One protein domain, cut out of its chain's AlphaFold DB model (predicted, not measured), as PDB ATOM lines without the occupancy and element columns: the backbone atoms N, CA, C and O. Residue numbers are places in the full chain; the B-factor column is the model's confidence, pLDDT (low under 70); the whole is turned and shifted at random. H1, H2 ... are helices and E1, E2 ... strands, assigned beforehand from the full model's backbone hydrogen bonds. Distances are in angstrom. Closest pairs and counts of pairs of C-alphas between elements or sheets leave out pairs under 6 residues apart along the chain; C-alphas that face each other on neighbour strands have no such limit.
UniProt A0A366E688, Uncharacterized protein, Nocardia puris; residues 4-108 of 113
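Overview. This is residues 4 to 108 of the 113 residues of an uncharacterized protein of Nocardia puris (UniProt A0A366E688). A strongly twisted sheet of six strands forms a slab between two helices, with H1 over one face and H2 over the other. At one end of the longest axis residues 57 to 62 of the link from E3 to E4 stick out, and at the other end the short parallel strands E1 and E6 lie side by side, joined to the rest of the sheet only at a point where E1 meets E5. The printed part has 105 residues, with two named helices and six named strands in the order E1 H1 E2 E3 E4 E5 H2 E6. The sheet is mixed and runs E2 E3 E4 E5 E1 E6, and the class is mixed, helices and strands. The whole is compact, with a radius of gyration of the C-alphas of 13.5 A, and elongated, spanning 40 by 25 by 24 A.

Along the chain. In the sheet, E2 is residues 35 to 41, 19.2 A from first to last C-alpha. E3 is residues 45 to 52, 23.1 A long. E4, residues 66 to 75, is the longest strand by residues, 21.5 A from first to last C-alpha, and bends by 85 degrees at residue 69. E5 is residues 81 to 84, 9.8 A long. E1 is residues 4 to 6, with C-alpha 4 at (261.442, 306.525, 284.418), and E6 is residues 105 to 107, with C-alpha 107 at (257.732, 303.269, 280.723); they measure 6.9 A and 6.5 A. H1, residues 16 to 26, is 15.1 A long and begins with C-alpha 16 at (273.516, 294.136, 270.776). H2, residues 89 to 101, is 18.3 A long.

Arrangement. E2, E3, E4 and E5 form a meander, each strand the antiparallel neighbour of the one before, and each step is a hairpin. Between E2 and E3, N 38 and O 49 are within hydrogen-bond range at 2.8 A. Between E3 and E4, N 48 and O 72 are 2.8 A apart, and on the other side of the bend N 67 and O 50 are 2.9 A apart. Between E4 and E5, N 73 and O 82 are 2.9 A apart. E5 and E1 meet only at a point, where the C-alphas of Ser 82 and Ala 5, which face each other, are 4.2 A apart. E1 and E6 are parallel, at 33 degrees, with N 5 and O 106 at 2.8 A; E6 and E2 are the edge strands. H1 is on the sheet at a height of 8.2 A, over E3 and only just over E4, on which 3 of its C-alphas fall. It runs slantwise to the strands, at 55 degrees to E3 on the local plane, and the closest C-alphas of H1 and E4 are those of Ala 19 and Ile 74, 6.8 A apart. H2 is on the opposite face at a height of 8.1 A, over E4, and runs slantwise to the strands, at 34 degrees to E4 on the local plane. The closest C-alphas of H2 and E3 are those of Val 89 and Val 47, 6.2 A apart. H1 and H2 are apart. In both helices every O i to N i+4 pair is within hydrogen-bond range.

Size, cuts and confidence. The two C-alphas farthest apart are those of Glu 60 and Gly 103, 41.8 A, while the first and last printed C-alphas, of His 4 and Glu 108, are 6.8 A apart. The printed part has no cut. The link from E3 to E4, residues 53 to 65, is long, and residues 57 to 62 of it stand free. The mean pLDDT of the printed part is 87.7; 17 residues are under 70, namely 30 to 33, 54 to 64, and 68 to 69.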
ATOM      1  N   HIS A   4     262.191 306.126 285.600       95.12
ATOM      2  CA  HIS A   4     261.442 306.525 284.418       95.12
ATOM      3  C   HIS A   4     262.234 306.128 283.172       95.12
ATOM      4  O   HIS A   4     263.433 306.404 283.075       95.12
ATOM      5  N   ALA A   5     261.568 305.444 282.251       95.50
ATOM      6  CA  ALA A   5     262.121 304.997 280.987       95.50
ATOM      7  C   ALA A   5     261.246 305.489 279.831       95.50
ATOM      8  O   ALA A   5     260.039 305.657 279.983       95.50
ATOM      9  N   TYR A   6     261.852 305.703 278.671       95.94
ATOM     10  CA  TYR A   6     261.212 306.341 277.527       95.94
ATOM     11  C   TYR A   6     261.237 305.422 276.301       95.94
ATOM     12  O   TYR A   6     262.259 304.781 276.036       95.94
ATOM     13  N   PRO A   7     260.136 305.337 275.541       95.50
ATOM     14  CA  PRO A   7     259.987 304.365 274.470       95.50
ATOM     15  C   PRO A   7     260.840 304.744 273.258       95.50
ATOM     16  O   PRO A   7     260.933 305.910 272.873       95.50
ATOM     17  N   THR A   8     261.443 303.747 272.613       94.06
ATOM     18  CA  THR A   8     262.273 303.939 271.407       94.06
ATOM     19  C   THR A   8     261.611 303.414 270.134       94.06
ATOM     20  O   THR A   8     262.020 303.781 269.032       94.06
ATOM     21  N   GLY A   9     260.586 302.563 270.274       90.31
ATOM     22  CA  GLY A   9     259.950 301.854 269.161       90.31
ATOM     23  C   GLY A   9     260.823 300.758 268.538       90.31
ATOM     24  O   GLY A   9     260.506 300.284 267.450       90.31
ATOM     25  N   ALA A  10     261.931 300.379 269.183       91.69
ATOM     26  CA  ALA A  10     262.782 299.291 268.725       91.69
ATOM     27  C   ALA A  10     262.080 297.928 268.850       91.69
ATOM     28  O   ALA A  10     261.230 297.731 269.717       91.69
ATOM     29  N   ALA A  11     262.462 296.980 267.992       91.94
ATOM     30  CA  ALA A  11     262.026 295.595 268.122       91.94
ATOM     31  C   ALA A  11     262.592 294.971 269.408       91.94
ATOM     32  O   ALA A  11     263.727 295.262 269.794       91.94
ATOM     33  N   THR A  12     261.800 294.110 270.050       93.25
ATOM     34  CA  THR A  12     262.167 293.431 271.296       93.25
ATOM     35  C   THR A  12     262.087 291.902 271.139       93.25
ATOM     36  O   THR A  12     261.275 291.414 270.347       93.25
ATOM     37  N   PRO A  13     262.916 291.121 271.861       95.62
ATOM     38  CA  PRO A  13     263.955 291.574 272.783       95.62
ATOM     39  C   PRO A  13     265.113 292.281 272.063       95.62
ATOM     40  O   PRO A  13     265.459 291.942 270.933       95.62
ATOM     41  N   VAL A  14     265.688 293.292 272.711       97.12
ATOM     42  CA  VAL A  14     266.803 294.076 272.169       97.12
ATOM     43  C   VAL A  14     268.072 293.229 272.196       97.12
ATOM     44  O   VAL A  14     268.487 292.754 273.253       97.12
ATOM     45  N   ASP A  15     268.701 293.075 271.035       96.69
ATOM     46  CA  ASP A  15     270.038 292.499 270.891       96.69
ATOM     47  C   ASP A  15     271.123 293.591 270.859       96.69
ATOM     48  O   ASP A  15     270.832 294.787 270.880       96.69
ATOM     49  N   ALA A  16     272.396 293.194 270.790       95.12
ATOM     50  CA  ALA A  16     273.516 294.136 270.776       95.12
ATOM     51  C   ALA A  16     273.485 295.120 269.585       95.12
ATOM     52  O   ALA A  16     273.912 296.271 269.721       95.12
ATOM     53  N   THR A  17     272.963 294.699 268.428       96.00
ATOM     54  CA  THR A  17     272.857 295.546 267.231       96.00
ATOM     55  C   THR A  17     271.786 296.614 267.428       96.00
ATOM     56  O   THR A  17     272.031 297.800 267.197       96.00
ATOM     57  N   ALA A  18     270.612 296.215 267.916       96.19
ATOM     58  CA  ALA A  18     269.528 297.122 268.256       96.19
ATOM     59  C   ALA A  18     269.933 298.071 269.394       96.19
ATOM     60  O   ALA A  18     269.666 299.270 269.303       96.19
ATOM     61  N   ALA A  19     270.653 297.585 270.413       96.75
ATOM     62  CA  ALA A  19     271.171 298.426 271.491       96.75
ATOM     63  C   ALA A  19     272.120 299.511 270.961       96.75
ATOM     64  O   ALA A  19     272.034 300.662 271.390       96.75
ATOM     65  N   ARG A  20     272.981 299.178 269.987       95.44
ATOM     66  CA  ARG A  20     273.842 300.164 269.318       95.44
ATOM     67  C   ARG A  20     273.024 301.229 268.594       95.44
ATOM     68  O   ARG A  20     273.250 302.410 268.827       95.44
ATOM     69  N   GLY A  21     272.033 300.827 267.797       94.94
ATOM     70  CA  GLY A  21     271.156 301.772 267.096       94.94
ATOM     71  C   GLY A  21     270.352 302.672 268.043       94.94
ATOM     72  O   GLY A  21     270.193 303.866 267.785       94.94
ATOM     73  N   ILE A  22     269.886 302.126 269.171       95.75
ATOM     74  CA  ILE A  22     269.213 302.896 270.223       95.75
ATOM     75  C   ILE A  22     270.185 303.903 270.847       95.75
ATOM     76  O   ILE A  22     269.842 305.079 270.961       95.75
ATOM     77  N   ALA A  23     271.393 303.475 271.219       93.44
ATOM     78  CA  ALA A  23     272.408 304.357 271.785       93.44
ATOM     79  C   ALA A  23     272.778 305.489 270.814       93.44
ATOM     80  O   ALA A  23     272.844 306.646 271.213       93.44
ATOM     81  N   ASP A  24     272.954 305.199 269.528       91.19
ATOM     82  CA  ASP A  24     273.314 306.227 268.549       91.19
ATOM     83  C   ASP A  24     272.230 307.296 268.383       91.19
ATOM     84  O   ASP A  24     272.551 308.469 268.187       91.19
ATOM     85  N   LYS A  25     270.957 306.911 268.512       91.62
ATOM     86  CA  LYS A  25     269.815 307.809 268.320       91.62
ATOM     87  C   LYS A  25     269.388 308.559 269.583       91.62
ATOM     88  O   LYS A  25     268.973 309.710 269.484       91.62
ATOM     89  N   TYR A  26     269.427 307.904 270.742       90.75
ATOM     90  CA  TYR A  26     268.774 308.385 271.967       90.75
ATOM     91  C   TYR A  26     269.737 308.727 273.100       90.75
ATOM     92  O   TYR A  26     269.312 309.263 274.123       90.75
ATOM     93  N   PHE A  27     271.022 308.403 272.962       88.69
ATOM     94  CA  PHE A  27     271.984 308.737 273.998       88.69
ATOM     95  C   PHE A  27     272.177 310.260 274.084       88.69
ATOM     96  O   PHE A  27     272.392 310.900 273.048       88.69
ATOM     97  N   PRO A  28     272.117 310.859 275.287       81.50
ATOM     98  CA  PRO A  28     272.265 312.299 275.442       81.50
ATOM     99  C   PRO A  28     273.687 312.725 275.068       81.50
ATOM    100  O   PRO A  28     274.661 312.314 275.699       81.50
ATOM    101  N   ARG A  29     273.805 313.571 274.043       77.75
ATOM    102  CA  ARG A  29     275.067 314.193 273.628       77.75
ATOM    103  C   ARG A  29     274.972 315.696 273.852       77.75
ATOM    104  O   ARG A  29     273.986 316.309 273.442       77.75
ATOM    105  N   GLN A  30     275.979 316.293 274.483       68.56
ATOM    106  CA  GLN A  30     276.100 317.748 274.486       68.56
ATOM    107  C   GLN A  30     276.691 318.221 273.154       68.56
ATOM    108  O   GLN A  30     277.539 317.560 272.555       68.56
ATOM    109  N   ALA A  31     276.199 319.358 272.661       61.41
ATOM    110  CA  ALA A  31     276.696 319.942 271.424       61.41
ATOM    111  C   ALA A  31     278.158 320.378 271.601       61.41
ATOM    112  O   ALA A  31     278.459 321.159 272.500       61.41
ATOM    113  N   GLY A  32     279.040 319.902 270.719       64.44
ATOM    114  CA  GLY A  32     280.465 320.247 270.723       64.44
ATOM    115  C   GLY A  32     281.388 319.163 271.283       64.44
ATOM    116  O   GLY A  32     282.581 319.222 271.001       64.44
ATOM    117  N   ASP A  33     280.856 318.156 271.983       69.81
ATOM    118  CA  ASP A  33     281.667 317.058 272.512       69.81
ATOM    119  C   ASP A  33     281.770 315.901 271.508       69.81
ATOM    120  O   ASP A  33     280.769 315.378 271.009       69.81
ATOM    121  N   GLU A  34     282.996 315.443 271.252       78.94
ATOM    122  CA  GLU A  34     283.239 314.174 270.568       78.94
ATOM    123  C   GLU A  34     283.004 313.028 271.563       78.94
ATOM    124  O   GLU A  34     283.919 312.595 272.260       78.94
ATOM    125  N   ILE A  35     281.751 312.577 271.688       81.62
ATOM    126  CA  ILE A  35     281.372 311.493 272.609       81.62
ATOM    127  C   ILE A  35     281.265 310.168 271.856       81.62
ATOM    128  O   ILE A  35     280.422 310.011 270.967       81.62
ATOM    129  N   THR A  36     282.053 309.186 272.292       86.25
ATOM    130  CA  THR A  36     281.917 307.786 271.873       86.25
ATOM    131  C   THR A  36     281.046 307.022 272.873       86.25
ATOM    132  O   THR A  36     281.211 307.170 274.084       86.25
ATOM    133  N   THR A  37     280.122 306.181 272.394       89.19
ATOM    134  CA  THR A  37     279.280 305.337 273.259       89.19
ATOM    135  C   THR A  37     279.918 303.967 273.500       89.19
ATOM    136  O   THR A  37     280.233 303.211 272.572       89.19
ATOM    137  N   VAL A  38     280.067 303.608 274.771       91.25
ATOM    138  CA  VAL A  38     280.466 302.270 275.219       91.25
ATOM    139  C   VAL A  38     279.237 301.571 275.776       91.25
ATOM    140  O   VAL A  38     278.575 302.095 276.672       91.25
ATOM    141  N   ILE A  39     278.935 300.388 275.246       94.50
ATOM    142  CA  ILE A  39     277.769 299.590 275.626       94.50
ATOM    143  C   ILE A  39     278.266 298.359 276.371       94.50
ATOM    144  O   ILE A  39     279.076 297.602 275.841       94.50
ATOM    145  N   THR A  40     277.778 298.172 277.592       96.44
ATOM    146  CA  THR A  40     278.032 296.982 278.406       96.44
ATOM    147  C   THR A  40     276.737 296.199 278.548       96.44
ATOM    148  O   THR A  40     275.709 296.758 278.933       96.44
ATOM    149  N   GLU A  41     276.776 294.914 278.219       97.94
ATOM    150  CA  GLU A  41     275.619 294.027 278.296       97.94
ATOM    151  C   GLU A  41     275.490 293.388 279.683       97.94
ATOM    152  O   GLU A  41     276.474 292.927 280.260       97.94
ATOM    153  N   PHE A  42     274.259 293.338 280.188       97.62
ATOM    154  CA  PHE A  42     273.856 292.629 281.400       97.62
ATOM    155  C   PHE A  42     272.614 291.777 281.107       97.62
ATOM    156  O   PHE A  42     271.995 291.901 280.048       97.62
ATOM    157  N   ASP A  43     272.213 290.921 282.044       95.94
ATOM    158  CA  ASP A  43     271.125 289.956 281.831       95.94
ATOM    159  C   ASP A  43     269.811 290.617 281.390       95.94
ATOM    160  O   ASP A  43     269.175 290.169 280.437       95.94
ATOM    161  N   THR A  44     269.425 291.717 282.036       94.44
ATOM    162  CA  THR A  44     268.124 292.376 281.820       94.44
ATOM    163  C   THR A  44     268.195 293.626 280.945       94.44
ATOM    164  O   THR A  44     267.159 294.111 280.482       94.44
ATOM    165  N   CYS A  45     269.390 294.167 280.714       97.56
ATOM    166  CA  CYS A  45     269.564 295.469 280.080       97.56
ATOM    167  C   CYS A  45     270.946 295.641 279.434       97.56
ATOM    168  O   CYS A  45     271.856 294.838 279.630       97.56
ATOM    169  N   PHE A  46     271.108 296.729 278.688       98.25
ATOM    170  CA  PHE A  46     272.405 297.268 278.298       98.25
ATOM    171  C   PHE A  46     272.634 298.592 279.018       98.25
ATOM    172  O   PHE A  46     271.750 299.449 279.022       98.25
ATOM    173  N   VAL A  47     273.823 298.792 279.580       97.25
ATOM    174  CA  VAL A  47     274.240 300.092 280.117       97.25
ATOM    175  C   VAL A  47     275.105 300.787 279.077       97.25
ATOM    176  O   VAL A  47     276.122 300.249 278.640       97.25
ATOM    177  N   VAL A  48     274.701 301.989 278.688       95.19
ATOM    178  CA  VAL A  48     275.428 302.856 277.767       95.19
ATOM    179  C   VAL A  48     276.121 303.944 278.572       95.19
ATOM    180  O   VAL A  48     275.500 304.614 279.396       95.19
ATOM    181  N   SER A  49     277.409 304.128 278.314       92.12
ATOM    182  CA  SER A  49     278.222 305.199 278.883       92.12
ATOM    183  C   SER A  49     278.867 306.014 277.774       92.12
ATOM    184  O   SER A  49     279.219 305.479 276.720       92.12
ATOM    185  N   GLY A  50     278.994 307.315 278.003       88.44
ATOM    186  CA  GLY A  50     279.668 308.233 277.095       88.44
ATOM    187  C   GLY A  50     281.099 308.432 277.556       88.44
ATOM    188  O   GLY A  50     281.329 308.723 278.729       88.44
ATOM    189  N   VAL A  51     282.054 308.301 276.644       85.50
ATOM    190  CA  VAL A  51     283.456 308.645 276.893       85.50
ATOM    191  C   VAL A  51     283.878 309.779 275.968       85.50
ATOM    192  O   VAL A  51     283.431 309.841 274.821       85.50
ATOM    193  N   LEU A  52     284.704 310.689 276.480       81.44
ATOM    194  CA  LEU A  52     285.216 311.821 275.712       81.44
ATOM    195  C   LEU A  52     286.363 311.367 274.804       81.44
ATOM    196  O   LEU A  52     287.351 310.796 275.271       81.44
ATOM    197  N   GLY A  53     286.237 311.679 273.519       74.25
ATOM    198  CA  GLY A  53     287.193 311.338 272.477       74.25
ATOM    199  C   GLY A  53     287.062 309.903 271.950       74.25
ATOM    200  O   GLY A  53     286.163 309.144 272.340       74.25
ATOM    201  N   PRO A  54     287.951 309.517 271.022       69.25
ATOM    202  CA  PRO A  54     287.969 308.181 270.445       69.25
ATOM    203  C   PRO A  54     288.452 307.136 271.459       69.25
ATOM    204  O   PRO A  54     289.366 307.369 272.250       69.25
ATOM    205  N   LEU A  55     287.871 305.935 271.391       68.75
ATOM    206  CA  LEU A  55     288.399 304.769 272.097       68.75
ATOM    207  C   LEU A  55     289.750 304.378 271.485       68.75
ATOM    208  O   LEU A  55     289.855 304.209 270.268       68.75
ATOM    209  N   ALA A  56     290.781 304.207 272.315       66.44
ATOM    210  CA  ALA A  56     292.071 303.704 271.852       66.44
ATOM    211  C   ALA A  56     291.894 302.311 271.219       66.44
ATOM    212  O   ALA A  56     291.293 301.420 271.821       66.44
ATOM    213  N   ALA A  57     292.432 302.118 270.012       60.62
ATOM    214  CA  ALA A  57     292.188 300.935 269.181       60.62
ATOM    215  C   ALA A  57     292.744 299.615 269.757       60.62
ATOM    216  O   ALA A  57     292.431 298.537 269.260       60.62
ATOM    217  N   ASN A  58     293.580 299.692 270.790       59.03
ATOM    218  CA  ASN A  58     294.440 298.601 271.238       59.03
ATOM    219  C   ASN A  58     294.487 298.450 272.768       59.03
ATOM    220  O   ASN A  58     295.311 297.696 273.271       59.03
ATOM    221  N   GLY A  59     293.617 299.136 273.521       53.94
ATOM    222  CA  GLY A  59     293.521 298.999 274.987       53.94
ATOM    223  C   GLY A  59     294.750 299.476 275.780       53.94
ATOM    224  O   GLY A  59     294.681 299.608 276.998       53.94
ATOM    225  N   GLU A  60     295.855 299.781 275.103       53.72
ATOM    226  CA  GLU A  60     297.049 300.404 275.660       53.72
ATOM    227  C   GLU A  60     296.853 301.924 275.688       53.72
ATOM    228  O   GLU A  60     297.080 302.630 274.707       53.72
ATOM    229  N   GLY A  61     296.361 302.433 276.815       60.53
ATOM    230  CA  GLY A  61     296.150 303.862 277.025       60.53
ATOM    231  C   GLY A  61     295.409 304.156 278.324       60.53
ATOM    232  O   GLY A  61     294.810 303.270 278.933       60.53
ATOM    233  N   VAL A  62     295.451 305.417 278.763       61.88
ATOM    234  CA  VAL A  62     294.583 305.893 279.849       61.88
ATOM    235  C   VAL A  62     293.132 305.755 279.371       61.88
ATOM    236  O   VAL A  62     292.839 306.211 278.262       61.88
ATOM    237  N   PRO A  63     292.226 305.128 280.148       63.81
ATOM    238  CA  PRO A  63     290.832 305.021 279.748       63.81
ATOM    239  C   PRO A  63     290.264 306.427 279.529       63.81
ATOM    240  O   PRO A  63     290.522 307.317 280.350       63.81
ATOM    241  N   PRO A  64     289.524 306.654 278.433       67.94
ATOM    242  CA  PRO A  64     288.989 307.972 278.155       67.94
ATOM    243  C   PRO A  64     288.058 308.397 279.297       67.94
ATOM    244  O   PRO A  64     287.337 307.560 279.856       67.94
ATOM    245  N   PRO A  65     288.088 309.680 279.689       71.19
ATOM    246  CA  PRO A  65     287.262 310.151 280.783       71.19
ATOM    247  C   PRO A  65     285.781 310.019 280.417       71.19
ATOM    248  O   PRO A  65     285.385 310.230 279.268       71.19
ATOM    249  N   LEU A  66     284.958 309.670 281.408       73.69
ATOM    250  CA  LEU A  66     283.506 309.631 281.242       73.69
ATOM    251  C   LEU A  66     282.976 311.045 280.988       73.69
ATOM    252  O   LEU A  66     283.330 311.984 281.704       73.69
ATOM    253  N   ALA A  67     282.085 311.178 280.011       71.50
ATOM    254  CA  ALA A  67     281.295 312.387 279.838       71.50
ATOM    255  C   ALA A  67     280.322 312.518 281.026       71.50
ATOM    256  O   ALA A  67     279.586 311.583 281.369       71.50
ATOM    257  N   ALA A  68     280.359 313.662 281.711       60.88
ATOM    258  CA  ALA A  68     279.541 313.894 282.896       60.88
ATOM    259  C   ALA A  68     278.046 313.876 282.530       60.88
ATOM    260  O   ALA A  68     277.619 314.555 281.603       60.88
ATOM    261  N   GLY A  69     277.240 313.110 283.273       63.31
ATOM    262  CA  GLY A  69     275.789 313.034 283.059       63.31
ATOM    263  C   GLY A  69     275.343 312.158 281.883       63.31
ATOM    264  O   GLY A  69     274.161 312.150 281.550       63.31
ATOM    265  N   SER A  70     276.252 311.407 281.261       74.94
ATOM    266  CA  SER A  70     275.968 310.614 280.062       74.94
ATOM    267  C   SER A  70     275.934 309.117 280.381       74.94
ATOM    268  O   SER A  70     276.800 308.357 279.951       74.94
ATOM    269  N   MET A  71     274.949 308.679 281.167       90.88
ATOM    270  CA  MET A  71     274.662 307.253 281.341       90.88
ATOM    271  C   MET A  71     273.213 306.979 280.966       90.88
ATOM    272  O   MET A  71     272.307 307.730 281.332       90.88
ATOM    273  N   SER A  72     272.976 305.882 280.259       94.69
ATOM    274  CA  SER A  72     271.622 305.397 280.028       94.69
ATOM    275  C   SER A  72     271.545 303.884 280.131       94.69
ATOM    276  O   SER A  72     272.539 303.176 279.983       94.69
ATOM    277  N   VAL A  73     270.351 303.384 280.418       97.50
ATOM    278  CA  VAL A  73     270.048 301.956 280.406       97.50
ATOM    279  C   VAL A  73     269.023 301.698 279.321       97.50
ATOM    280  O   VAL A  73     268.002 302.381 279.283       97.50
ATOM    281  N   ILE A  74     269.290 300.708 278.477       98.19
ATOM    282  CA  ILE A  74     268.364 300.173 277.481       98.19
ATOM    283  C   ILE A  74     267.816 298.861 278.030       98.19
ATOM    284  O   ILE A  74     268.562 297.898 278.218       98.19
ATOM    285  N   ASP A  75     266.521 298.818 278.294       97.88
ATOM    286  CA  ASP A  75     265.857 297.601 278.745       97.88
ATOM    287  C   ASP A  75     265.729 296.583 277.606       97.88
ATOM    288  O   ASP A  75     265.276 296.923 276.512       97.88
ATOM    289  N   LYS A  76     266.105 295.322 277.849       97.81
ATOM    290  CA  LYS A  76     266.076 294.294 276.800       97.81
ATOM    291  C   LYS A  76     264.669 293.878 276.385       97.81
ATOM    292  O   LYS A  76     264.477 293.530 275.227       97.81
ATOM    293  N   GLU A  77     263.692 293.886 277.286       96.56
ATOM    294  CA  GLU A  77     262.340 293.395 276.982       96.56
ATOM    295  C   GLU A  77     261.457 294.454 276.332       96.56
ATOM    296  O   GLU A  77     260.597 294.129 275.516       96.56
ATOM    297  N   THR A  78     261.669 295.717 276.686       95.38
ATOM    298  CA  THR A  78     260.821 296.837 276.260       95.38
ATOM    299  C   THR A  78     261.509 297.756 275.258       95.38
ATOM    300  O   THR A  78     260.843 298.527 274.573       95.38
ATOM    301  N   GLY A  79     262.843 297.717 275.179       96.06
ATOM    302  CA  GLY A  79     263.632 298.671 274.403       96.06
ATOM    303  C   GLY A  79     263.564 300.105 274.924       96.06
ATOM    304  O   GLY A  79     264.040 301.020 274.247       96.06
ATOM    305  N   ALA A  80     262.973 300.329 276.102       97.25
ATOM    306  CA  ALA A  80     262.865 301.648 276.701       97.25
ATOM    307  C   ALA A  80     264.211 302.107 277.283       97.25
ATOM    308  O   ALA A  80     265.007 301.303 277.773       97.25
ATOM    309  N   VAL A  81     264.447 303.419 277.241       97.06
ATOM    310  CA  VAL A  81     265.690 304.049 277.700       97.06
ATOM    311  C   VAL A  81     265.445 304.811 278.991       97.06
ATOM    312  O   VAL A  81     264.604 305.701 279.020       97.06
ATOM    313  N   SER A  82     266.208 304.524 280.043       95.50
ATOM    314  CA  SER A  82     266.249 305.359 281.254       95.50
ATOM    315  C   SER A  82     267.571 306.115 281.343       95.50
ATOM    316  O   SER A  82     268.608 305.608 280.914       95.50
ATOM    317  N   LEU A  83     267.537 307.335 281.878       93.12
ATOM    318  CA  LEU A  83     268.707 308.203 282.023       93.12
ATOM    319  C   LEU A  83     269.235 308.140 283.455       93.12
ATOM    320  O   LEU A  83     268.455 308.124 284.408       93.12
ATOM    321  N   TRP A  84     270.557 308.113 283.597       92.38
ATOM    322  CA  TRP A  84     271.225 307.897 284.875       92.38
ATOM    323  C   TRP A  84     272.345 308.915 285.103       92.38
ATOM    324  O   TRP A  84     273.024 309.311 284.152       92.38
ATOM    325  N   PRO A  85     272.599 309.316 286.363       88.06
ATOM    326  CA  PRO A  85     273.831 310.014 286.703       88.06
ATOM    327  C   PRO A  85     275.055 309.118 286.466       88.06
ATOM    328  O   PRO A  85     274.950 307.892 286.388       88.06
ATOM    329  N   THR A  86     276.239 309.730 286.397       88.56
ATOM    330  CA  THR A  86     277.502 308.999 286.236       88.56
ATOM    331  C   THR A  86     277.802 308.146 287.476       88.56
ATOM    332  O   THR A  86     278.288 308.647 288.486       88.56
ATOM    333  N   TYR A  87     277.535 306.843 287.373       90.31
ATOM    334  CA  TYR A  87     277.839 305.810 288.368       90.31
ATOM    335  C   TYR A  87     278.510 304.598 287.700       90.31
ATOM    336  O   TYR A  87     278.426 304.453 286.477       90.31
ATOM    337  N   PRO A  88     279.157 303.694 288.465       91.44
ATOM    338  CA  PRO A  88     279.696 302.453 287.911       91.44
ATOM    339  C   PRO A  88     278.619 301.635 287.184       91.44
ATOM    340  O   PRO A  88     277.540 301.405 287.729       91.44
ATOM    341  N   VAL A  89     278.925 301.146 285.976       93.75
ATOM    342  CA  VAL A  89     277.951 300.447 285.110       93.75
ATOM    343  C   VAL A  89     277.314 299.229 285.783       93.75
ATOM    344  O   VAL A  89     276.111 299.030 285.666       93.75
ATOM    345  N   ALA A  90     278.092 298.461 286.553       95.00
ATOM    346  CA  ALA A  90     277.586 297.304 287.290       95.00
ATOM    347  C   ALA A  90     276.592 297.710 288.389       95.00
ATOM    348  O   ALA A  90     275.580 297.042 288.584       95.00
ATOM    349  N   TRP A  91     276.844 298.835 289.066       95.88
ATOM    350  CA  TRP A  91     275.929 299.361 290.074       95.88
ATOM    351  C   TRP A  91     274.628 299.851 289.431       95.88
ATOM    352  O   TRP A  91     273.553 299.522 289.920       95.88
ATOM    353  N   ILE A  92     274.704 300.566 288.303       96.38
ATOM    354  CA  ILE A  92     273.514 300.987 287.543       96.38
ATOM    355  C   ILE A  92     272.684 299.765 287.130       96.38
ATOM    356  O   ILE A  92     271.477 299.743 287.371       96.38
ATOM    357  N   ALA A  93     273.320 298.740 286.557       97.50
ATOM    358  CA  ALA A  93     272.640 297.519 286.131       97.50
ATOM    359  C   ALA A  93     271.950 296.800 287.303       97.50
ATOM    360  O   ALA A  93     270.793 296.401 287.186       97.50
ATOM    361  N   GLU A  94     272.621 296.687 288.455       97.19
ATOM    362  CA  GLU A  94     272.049 296.085 289.663       97.19
ATOM    363  C   GLU A  94     270.835 296.878 290.174       97.19
ATOM    364  O   GLU A  94     269.790 296.301 290.482       97.19
ATOM    365  N   GLN A  95     270.945 298.205 290.247       97.19
ATOM    366  CA  GLN A  95     269.851 299.067 290.700       97.19
ATOM    367  C   GLN A  95     268.666 299.044 289.730       97.19
ATOM    368  O   GLN A  95     267.513 299.032 290.166       97.19
ATOM    369  N   TYR A  96     268.937 298.992 288.424       96.94
ATOM    370  CA  TYR A  96     267.908 298.836 287.404       96.94
ATOM    371  C   TYR A  96     267.192 297.486 287.536       96.94
ATOM    372  O   TYR A  96     265.963 297.443 287.567       96.94
ATOM    373  N   ALA A  97     267.941 296.390 287.690       96.75
ATOM    374  CA  ALA A  97     267.373 295.055 287.866       96.75
ATOM    375  C   ALA A  97     266.483 294.966 289.117       96.75
ATOM    376  O   ALA A  97     265.381 294.424 289.042       96.75
ATOM    377  N   LYS A  98     266.911 295.563 290.240       97.00
ATOM    378  CA  LYS A  98     266.095 295.667 291.462       97.00
ATOM    379  C   LYS A  98     264.812 296.452 291.219       97.00
ATOM    380  O   LYS A  98     263.729 295.952 291.507       97.00
ATOM    381  N   ALA A  99     264.917 297.647 290.630       96.00
ATOM    382  CA  ALA A  99     263.747 298.459 290.313       96.00
ATOM    383  C   ALA A  99     262.770 297.708 289.399       96.00
ATOM    384  O   ALA A  99     261.567 297.767 289.619       96.00
ATOM    385  N   ARG A 100     263.263 296.961 288.407       94.94
ATOM    386  CA  ARG A 100     262.417 296.171 287.509       94.94
ATOM    387  C   ARG A 100     261.720 295.014 288.225       94.94
ATOM    388  O   ARG A 100     260.514 294.855 288.055       94.94
ATOM    389  N   ALA A 101     262.439 294.256 289.052       95.00
ATOM    390  CA  ALA A 101     261.869 293.157 289.835       95.00
ATOM    391  C   ALA A 101     260.782 293.630 290.819       95.00
ATOM    392  O   ALA A 101     259.819 292.914 291.077       95.00
ATOM    393  N   GLU A 102     260.913 294.854 291.331       96.19
ATOM    394  CA  GLU A 102     259.951 295.485 292.241       96.19
ATOM    395  C   GLU A 102     258.798 296.215 291.519       96.19
ATOM    396  O   GLU A 102     257.955 296.824 292.176       96.19
ATOM    397  N   GLY A 103     258.750 296.205 290.180       94.06
ATOM    398  CA  GLY A 103     257.752 296.959 289.404       94.06
ATOM    399  C   GLY A 103     257.937 298.484 289.455       94.06
ATOM    400  O   GLY A 103     257.006 299.245 289.206       94.06
ATOM    401  N   GLY A 104     259.137 298.949 289.800       94.25
ATOM    402  CA  GLY A 104     259.522 300.355 289.908       94.25
ATOM    403  C   GLY A 104     259.981 301.007 288.601       94.25
ATOM    404  O   GLY A 104     260.286 302.200 288.613       94.25
ATOM    405  N   VAL A 105     260.043 300.268 287.489       95.62
ATOM    406  CA  VAL A 105     260.319 300.827 286.155       95.62
ATOM    407  C   VAL A 105     259.007 301.259 285.510       95.62
ATOM    408  O   VAL A 105     258.117 300.444 285.285       95.62
ATOM    409  N   VAL A 106     258.907 302.544 285.193       95.88
ATOM    410  CA  VAL A 106     257.757 303.142 284.518       95.88
ATOM    411  C   VAL A 106     258.178 303.526 283.115       95.88
ATOM    412  O   VAL A 106     259.040 304.387 282.945       95.88
ATOM    413  N   VAL A 107     257.580 302.874 282.122       94.94
ATOM    414  CA  VAL A 107     257.732 303.269 280.723       94.94
ATOM    415  C   VAL A 107     256.718 304.372 280.449       94.94
ATOM    416  O   VAL A 107     255.515 304.143 280.532       94.94
ATOM    417  N   GLU A 108     257.219 305.572 280.193       95.19
ATOM    418  CA  GLU A 108     256.416 306.743 279.855       95.19
ATOM    419  C   GLU A 108     255.842 306.633 278.438       95.19
ATOM    420  O   GLU A 108     256.370 305.918 277.588       95.19
TER     421      GLU A 108